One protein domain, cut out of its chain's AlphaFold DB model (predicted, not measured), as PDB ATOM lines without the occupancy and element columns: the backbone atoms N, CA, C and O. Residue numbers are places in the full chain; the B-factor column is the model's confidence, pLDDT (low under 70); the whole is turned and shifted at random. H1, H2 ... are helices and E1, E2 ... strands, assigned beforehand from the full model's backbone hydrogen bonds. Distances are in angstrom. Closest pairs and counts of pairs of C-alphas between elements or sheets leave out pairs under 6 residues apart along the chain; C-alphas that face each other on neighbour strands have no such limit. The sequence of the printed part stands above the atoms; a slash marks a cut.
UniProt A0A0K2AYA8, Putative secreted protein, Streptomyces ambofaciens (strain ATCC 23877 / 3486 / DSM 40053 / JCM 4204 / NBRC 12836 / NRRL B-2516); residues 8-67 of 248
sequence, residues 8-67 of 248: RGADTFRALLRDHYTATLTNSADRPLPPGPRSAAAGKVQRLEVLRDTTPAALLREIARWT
ATOM      1  N   ARG A   8     144.343  79.965 136.017       53.38
ATOM      2  CA  ARG A   8     142.925  80.253 136.279       53.38
ATOM      3  C   ARG A   8     142.578  80.350 137.770       53.38
ATOM      4  O   ARG A   8     141.808  81.218 138.148       53.38
ATOM      5  N   GLY A   9     143.154  79.501 138.625       57.59
ATOM      6  CA  GLY A   9     142.883  79.528 140.069       57.59
ATOM      7  C   GLY A   9     143.535  80.722 140.768       57.59
ATOM      8  O   GLY A   9     142.929  81.339 141.642       57.59
ATOM      9  N   ALA A  10     144.743  81.093 140.337       61.44
ATOM     10  CA  ALA A  10     145.417  82.291 140.827       61.44
ATOM     11  C   ALA A  10     144.660  83.569 140.433       61.44
ATOM     12  O   ALA A  10     144.559  84.491 141.240       61.44
ATOM     13  N   ASP A  11     144.095  83.616 139.226       65.62
ATOM     14  CA  ASP A  11     143.342  84.775 138.742       65.62
ATOM     15  C   ASP A  11     141.970  84.915 139.416       65.62
ATOM     16  O   ASP A  11     141.618  86.024 139.822       65.62
ATOM     17  N   THR A  12     141.248  83.813 139.655       72.31
ATOM     18  CA  THR A  12     140.004  83.825 140.448       72.31
ATOM     19  C   THR A  12     140.258  84.265 141.891       72.31
ATOM     20  O   THR A  12     139.548  85.121 142.412       72.31
ATOM     21  N   PHE A  13     141.314  83.756 142.531       71.19
ATOM     22  CA  PHE A  13     141.692  84.182 143.880       71.19
ATOM     23  C   PHE A  13     142.070  85.673 143.933       71.19
ATOM     24  O   PHE A  13     141.657  86.395 144.836       71.19
ATOM     25  N   ARG A  14     142.794  86.179 142.925       69.50
ATOM     26  CA  ARG A  14     143.110  87.614 142.786       69.50
ATOM     27  C   ARG A  14     141.878  88.485 142.521       69.50
ATOM     28  O   ARG A  14     141.933  89.679 142.809       69.50
ATOM     29  N   ALA A  15     140.824  87.949 141.907       72.25
ATOM     30  CA  ALA A  15     139.553  88.653 141.744       72.25
ATOM     31  C   ALA A  15     138.834  88.769 143.096       72.25
ATOM     32  O   ALA A  15     138.599  89.883 143.546       72.25
ATOM     33  N   LEU A  16     138.660  87.649 143.808       78.00
ATOM     34  CA  LEU A  16     138.052  87.624 145.145       78.00
ATOM     35  C   LEU A  16     138.764  88.548 146.143       78.00
ATOM     36  O   LEU A  16     138.123  89.268 146.902       78.00
ATOM     37  N   LEU A  17     140.100  88.571 146.132       78.19
ATOM     38  CA  LEU A  17     140.861  89.470 147.001       78.19
ATOM     39  C   LEU A  17     140.610  90.954 146.696       78.19
ATOM     40  O   LEU A  17     140.601  91.759 147.620       78.19
ATOM     41  N   ARG A  18     140.409  91.323 145.426       74.81
ATOM     42  CA  ARG A  18     140.108  92.712 145.042       74.81
ATOM     43  C   ARG A  18     138.686  93.121 145.409       74.81
ATOM     44  O   ARG A  18     138.481  94.282 145.739       74.81
ATOM     45  N   ASP A  19     137.745  92.183 145.381       80.12
ATOM     46  CA  ASP A  19     136.346  92.450 145.726       80.12
ATOM     47  C   ASP A  19     136.154  92.671 147.237       80.12
ATOM     48  O   ASP A  19     135.255  93.404 147.644       80.12
ATOM     49  N   HIS A  20     137.014  92.079 148.074       79.56
ATOM     50  CA  HIS A  20     136.880  92.134 149.535       79.56
ATOM     51  C   HIS A  20     137.900  93.025 150.254       79.56
ATOM     52  O   HIS A  20     137.654  93.410 151.397       79.56
ATOM     53  N   TYR A  21     139.033  93.361 149.630       77.81
ATOM     54  CA  TYR A  21     140.111  94.101 150.292       77.81
ATOM     55  C   TYR A  21     140.604  95.281 149.455       77.81
ATOM     56  O   TYR A  21     140.921  95.144 148.275       77.81
ATOM     57  N   THR A  22     140.781  96.436 150.105       73.25
ATOM     58  CA  THR A  22     141.352  97.648 149.487       73.25
ATOM     59  C   THR A  22     142.791  97.438 149.001       73.25
ATOM     60  O   THR A  22     143.209  98.041 148.015       73.25
ATOM     61  N   ALA A  23     143.559  96.578 149.679       75.56
ATOM     62  CA  ALA A  23     144.899  96.190 149.260       75.56
ATOM     63  C   ALA A  23     145.255  94.783 149.757       75.56
ATOM     64  O   ALA A  23     144.819  94.356 150.824       75.56
ATOM     65  N   THR A  24     146.096  94.074 149.005       78.25
ATOM     66  CA  THR A  24     146.654  92.772 149.397       78.25
ATOM     67  C   THR A  24     148.161  92.874 149.639       78.25
ATOM     68  O   THR A  24     148.898  93.428 148.820       78.25
ATOM     69  N   LEU A  25     148.645  92.284 150.735       76.75
ATOM     70  CA  LEU A  25     150.075  92.087 150.975       76.75
ATOM     71  C   LEU A  25     150.565  90.850 150.217       76.75
ATOM     72  O   LEU A  25     149.981  89.775 150.339       76.75
ATOM     73  N   THR A  26     151.647  90.986 149.453       75.88
ATOM     74  CA  THR A  26     152.243  89.864 148.718       75.88
ATOM     75  C   THR A  26     153.742  89.749 148.962       75.88
ATOM     76  O   THR A  26     154.457  90.748 149.042       75.88
ATOM     77  N   ASN A  27     154.238  88.514 149.035       66.56
ATOM     78  CA  ASN A  27     155.672  88.236 149.141       66.56
ATOM     79  C   ASN A  27     156.375  88.395 147.778       66.56
ATOM     80  O   ASN A  27     157.549  88.748 147.700       66.56
ATOM     81  N   SER A  28     155.645  88.182 146.677       66.19
ATOM     82  CA  SER A  28     156.159  88.327 145.312       66.19
ATOM     83  C   SER A  28     155.120  88.950 144.391       66.19
ATOM     84  O   SER A  28     153.932  88.636 144.474       66.19
ATOM     85  N   ALA A  29     155.565  89.791 143.470       69.56
ATOM     86  CA  ALA A  29     154.725  90.352 142.426       69.56
ATOM     87  C   ALA A  29     155.362  90.095 141.059       69.56
ATOM     88  O   ALA A  29     156.583  89.998 140.949       69.56
ATOM     89  N   ASP A  30     154.526  90.016 140.022       76.06
ATOM     90  CA  ASP A  30     154.968  89.809 138.633       76.06
ATOM     91  C   ASP A  30     155.825  90.985 138.120       76.06
ATOM     92  O   ASP A  30     156.510  90.883 137.107       76.06
ATOM     93  N   ARG A  31     155.804  92.106 138.849       81.44
ATOM     94  CA  ARG A  31     156.631  93.294 138.652       81.44
ATOM     95  C   ARG A  31     156.994  93.924 140.004       81.44
ATOM     96  O   ARG A  31     156.260  93.701 140.965       81.44
ATOM     97  N   PRO A  32     158.041  94.763 140.090       81.62
ATOM     98  CA  PRO A  32     158.339  95.574 141.271       81.62
ATOM     99  C   PRO A  32     157.115  96.377 141.738       81.62
ATOM    100  O   PRO A  32     156.536  97.126 140.941       81.62
ATOM    101  N   LEU A  33     156.727  96.214 143.005       85.06
ATOM    102  CA  LEU A  33     155.648  96.966 143.665       85.06
ATOM    103  C   LEU A  33     156.097  97.436 145.067       85.06
ATOM    104  O   LEU A  33     155.551  96.952 146.065       85.06
ATOM    105  N   PRO A  34     157.110  98.325 145.172       82.94
ATOM    106  CA  PRO A  34     157.465  98.915 146.462       82.94
ATOM    107  C   PRO A  34     156.282  99.699 147.052       82.94
ATOM    108  O   PRO A  34     155.393 100.102 146.299       82.94
ATOM    109  N   PRO A  35     156.276  99.957 148.372       81.44
ATOM    110  CA  PRO A  35     155.286 100.830 148.989       81.44
ATOM    111  C   PRO A  35     155.326 102.218 148.333       81.44
ATOM    112  O   PRO A  35     156.300 102.953 148.482       81.44
ATOM    113  N   GLY A  36     154.282 102.552 147.579       85.19
ATOM    114  CA  GLY A  36     154.234 103.759 146.754       85.19
ATOM    115  C   GLY A  36     153.028 103.820 145.807       85.19
ATOM    116  O   GLY A  36     152.218 102.884 145.777       85.19
ATOM    117  N   PRO A  37     152.887 104.898 145.013       85.25
ATOM    118  CA  PRO A  37     151.757 105.104 144.101       85.25
ATOM    119  C   PRO A  37     151.473 103.905 143.192       85.25
ATOM    120  O   PRO A  37     150.318 103.539 142.981       85.25
ATOM    121  N   ARG A  38     152.516 103.224 142.709       87.81
ATOM    122  CA  ARG A  38     152.377 102.041 141.855       87.81
ATOM    123  C   ARG A  38     151.791 100.824 142.572       87.81
ATOM    124  O   ARG A  38     151.021 100.079 141.966       87.81
ATOM    125  N   SER A  39     152.134 100.615 143.845       85.50
ATOM    126  CA  SER A  39     151.502  99.584 144.688       85.50
ATOM    127  C   SER A  39     150.038  99.908 144.988       85.50
ATOM    128  O   SER A  39     149.189  99.017 144.917       85.50
ATOM    129  N   ALA A  40     149.730 101.187 145.236       84.38
ATOM    130  CA  ALA A  40     148.373 101.660 145.491       84.38
ATOM    131  C   ALA A  40     147.477 101.458 144.260       84.38
ATOM    132  O   ALA A  40     146.414 100.856 144.368       84.38
ATOM    133  N   ALA A  41     147.957 101.842 143.073       84.69
ATOM    134  CA  ALA A  41     147.258 101.618 141.807       84.69
ATOM    135  C   ALA A  41     147.032 100.129 141.492       84.69
ATOM    136  O   ALA A  41     146.047  99.763 140.852       84.69
ATOM    137  N   ALA A  42     147.936  99.254 141.945       84.06
ATOM    138  CA  ALA A  42     147.806  97.810 141.782       84.06
ATOM    139  C   ALA A  42     146.921  97.141 142.853       84.06
ATOM    140  O   ALA A  42     146.643  95.946 142.725       84.06
ATOM    141  N   GLY A  43     146.544  97.856 143.924       81.44
ATOM    142  CA  GLY A  43     145.919  97.272 145.116       81.44
ATOM    143  C   GLY A  43     146.794  96.201 145.781       81.44
ATOM    144  O   GLY A  43     146.286  95.268 146.401       81.44
ATOM    145  N   LYS A  44     148.118  96.264 145.591       83.88
ATOM    146  CA  LYS A  44     149.065  95.229 146.020       83.88
ATOM    147  C   LYS A  44     150.338  95.862 146.535       83.88
ATOM    148  O   LYS A  44     151.005  96.571 145.788       83.88
ATOM    149  N   VAL A  45     150.726  95.511 147.753       78.94
ATOM    150  CA  VAL A  45     151.984  95.958 148.355       78.94
ATOM    151  C   VAL A  45     152.927  94.767 148.447       78.94
ATOM    152  O   VAL A  45     152.609  93.761 149.088       78.94
ATOM    153  N   GLN A  46     154.080  94.857 147.779       83.31
ATOM    154  CA  GLN A  46     155.126  93.855 147.930       83.31
ATOM    155  C   GLN A  46     155.819  94.068 149.279       83.31
ATOM    156  O   GLN A  46     156.174  95.194 149.623       83.31
ATOM    157  N   ARG A  47     156.025  92.993 150.042       81.94
ATOM    158  CA  ARG A  47     156.675  93.044 151.356       81.94
ATOM    159  C   ARG A  47     158.125  92.556 151.291       81.94
ATOM    160  O   ARG A  47     158.446  91.639 150.539       81.94
ATOM    161  N   LEU A  48     158.979  93.152 152.123       80.50
ATOM    162  CA  LEU A  48     160.304  92.637 152.465       80.50
ATOM    163  C   LEU A  48     160.158  91.580 153.568       80.50
ATOM    164  O   LEU A  48     159.623  91.870 154.637       80.50
ATOM    165  N   GLU A  49     160.608  90.357 153.307       81.56
ATOM    166  CA  GLU A  49     160.569  89.271 154.291       81.56
ATOM    167  C   GLU A  49     161.827  89.279 155.167       81.56
ATOM    168  O   GLU A  49     162.945  89.360 154.661       81.56
ATOM    169  N   VAL A  50     161.628  89.178 156.483       83.69
ATOM    170  CA  VAL A  50     162.691  88.976 157.475       83.69
ATOM    171  C   VAL A  50     162.455  87.614 158.108       83.69
ATOM    172  O   VAL A  50     161.430  87.384 158.749       83.69
ATOM    173  N   LEU A  51     163.387  86.700 157.879       87.69
ATOM    174  CA  LEU A  51     163.357  85.328 158.374       87.69
ATOM    175  C   LEU A  51     164.288  85.178 159.583       87.69
ATOM    176  O   LEU A  51     165.125  86.041 159.844       87.69
ATOM    177  N   ARG A  52     164.176  84.058 160.308       87.69
ATOM    178  CA  ARG A  52     165.009  83.766 161.493       87.69
ATOM    179  C   ARG A  52     166.517  83.812 161.197       87.69
ATOM    180  O   ARG A  52     167.299  84.135 162.081       87.69
ATOM    181  N   ASP A  53     166.914  83.490 159.972       91.00
ATOM    182  CA  ASP A  53     168.290  83.480 159.466       91.00
ATOM    183  C   ASP A  53     168.686  84.781 158.735       91.00
ATOM    184  O   ASP A  53     169.798  84.900 158.213       91.00
ATOM    185  N   THR A  54     167.811  85.795 158.710       88.38
ATOM    186  CA  THR A  54     168.135  87.098 158.120       88.38
ATOM    187  C   THR A  54     169.126  87.843 159.002       88.38
ATOM    188  O   THR A  54     168.796  88.365 160.063       88.38
ATOM    189  N   THR A  55     170.366  87.931 158.530       92.81
ATOM    190  CA  THR A  55     171.405  88.718 159.201       92.81
ATOM    191  C   THR A  55     171.113  90.224 159.110       92.81
ATOM    192  O   THR A  55     170.540  90.674 158.110       92.81
ATOM    193  N   PRO A  56     171.579  91.050 160.069       93.44
ATOM    194  CA  PRO A  56     171.456  92.508 159.982       93.44
ATOM    195  C   PRO A  56     172.026  93.084 158.678       93.44
ATOM    196  O   PRO A  56     171.422  93.952 158.055       93.44
ATOM    197  N   ALA A  57     173.153  92.548 158.200       91.19
ATOM    198  CA  ALA A  57     173.749  92.965 156.934       91.19
ATOM    199  C   ALA A  57     172.862  92.620 155.723       91.19
ATOM    200  O   ALA A  57     172.783  93.404 154.778       91.19
ATOM    201  N   ALA A  58     172.189  91.464 155.733       86.69
ATOM    202  CA  ALA A  58     171.225  91.110 154.693       86.69
ATOM    203  C   ALA A  58     170.013  92.045 154.717       86.69
ATOM    204  O   ALA A  58     169.640  92.562 153.667       86.69
ATOM    205  N   LEU A  59     169.477  92.338 155.904       89.94
ATOM    206  CA  LEU A  59     168.378  93.283 156.074       89.94
ATOM    207  C   LEU A  59     168.738  94.683 155.558       89.94
ATOM    208  O   LEU A  59     167.987  95.256 154.778       89.94
ATOM    209  N   LEU A  60     169.901  95.222 155.928       92.38
ATOM    210  CA  LEU A  60     170.338  96.546 155.468       92.38
ATOM    211  C   LEU A  60     170.539  96.598 153.947       92.38
ATOM    212  O   LEU A  60     170.166  97.585 153.315       92.38
ATOM    213  N   ARG A  61     171.071  95.529 153.334       89.19
ATOM    214  CA  ARG A  61     171.165  95.424 151.866       89.19
ATOM    215  C   ARG A  61     169.791  95.416 151.205       89.19
ATOM    216  O   ARG A  61     169.612  96.039 150.160       89.19
ATOM    217  N   GLU A  62     168.833  94.708 151.795       88.12
ATOM    218  CA  GLU A  62     167.453  94.672 151.323       88.12
ATOM    219  C   GLU A  62     166.783  96.040 151.445       88.12
ATOM    220  O   GLU A  62     166.269  96.549 150.452       88.12
ATOM    221  N   ILE A  63     166.887  96.697 152.601       89.69
ATOM    222  CA  ILE A  63     166.379  98.059 152.801       89.69
ATOM    223  C   ILE A  63     166.975  99.000 151.749       89.69
ATOM    224  O   ILE A  63     166.220  99.623 151.009       89.69
ATOM    225  N   ALA A  64     168.302  99.024 151.589       89.25
ATOM    226  CA  ALA A  64     168.974  99.880 150.610       89.25
ATOM    227  C   ALA A  64     168.535  99.606 149.157       89.25
ATOM    228  O   ALA A  64     168.468 100.524 148.333       89.25
ATOM    229  N   ARG A  65     168.214  98.348 148.821       88.94
ATOM    230  CA  ARG A  65     167.680  97.976 147.502       88.94
ATOM    231  C   ARG A  65     166.277  98.532 147.267       88.94
ATOM    232  O   ARG A  65     165.947  98.853 146.124       88.94
ATOM    233  N   TRP A  66     165.463  98.598 148.316       89.69
ATOM    234  CA  TRP A  66     164.078  99.056 148.259       89.69
ATOM    235  C   TRP A  66     163.926 100.565 148.408       89.69
ATOM    236  O   TRP A  66     162.941 101.112 147.920       89.69
ATOM    237  N   THR A  67     164.892 101.235 149.041       90.88
ATOM    238  CA  THR A  67     164.875 102.684 149.239       90.88
ATOM    239  C   THR A  67     164.726 103.407 147.899       90.88
ATOM    240  O   THR A  67     165.621 103.279 147.052       90.88
TER     241      THR A  67
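AT A GLANCE: This is residues 8 to 67 of the 248 residues of the protein "Putative secreted protein" of Streptomyces ambofaciens (strain ATCC 23877 / 3486 / DSM 40053 / JCM 4204 / NBRC 12836 / NRRL B-2516) (UniProt A0A0K2AYA8). Two helices, H1 and H3, sit at opposite ends of a loose, elongated model, and between them lies a small middle part, where two short parallel strands, E1 and E2, run side by side with the short helix H2 packed on E2. H3 is joined to this middle part by an outstretched link, of which residues 52 to 55 stick out. The printed part has 60 residues, with three named helices and two named strands in the order H1, E1, H2, E2, H3; the class is mostly helix. The radius of gyration of the C-alphas is 13.7 A, and the spans are 39 by 25 by 18 A.

IN THESE COORDINATES: H1, residues 8 to 20, begins at C-alpha 8 (142.925, 80.253, 136.279) and is 18.8 A long. E1 is residues 24 to 26, H2 residues 37 to 42, and E2 residues 44 to 46, with C-alpha 44 at (149.065, 95.229, 146.020). H3, residues 56 to 66, is 15.3 A long and ends at C-alpha 66 (164.078, 99.056, 148.259).

HOW THE PARTS SIT: E1 and E2 are parallel neighbours, with 27 degrees between their directions; N 26 and O 45 are 3.0 A apart, within hydrogen-bond range. E1, H2 and E2 form a strand-helix-strand unit, two parallel neighbour strands with a helix between them along the chain. The closest C-alphas of H2 and E2 are those of Ser 39 and Val 45, 5.2 A apart. Those of H1 and E1 are Leu 17 and Thr 24, 7.1 A apart. H1, H2 and H3 are apart from one another. In H1, H2 and H3 every O i to N i+4 pair is within hydrogen-bond range.

THE WHOLE: The C-alphas farthest apart, those of Arg 8 and Ala 57, are 39.2 A apart. Residues 8 to 13, which belong to H1, and residues 52 to 57 stand free. The printed part has no cut and no long link. Mean pLDDT of the printed part is 80.7, with residues 8 to 11, 14 and 27 to 29 under 70.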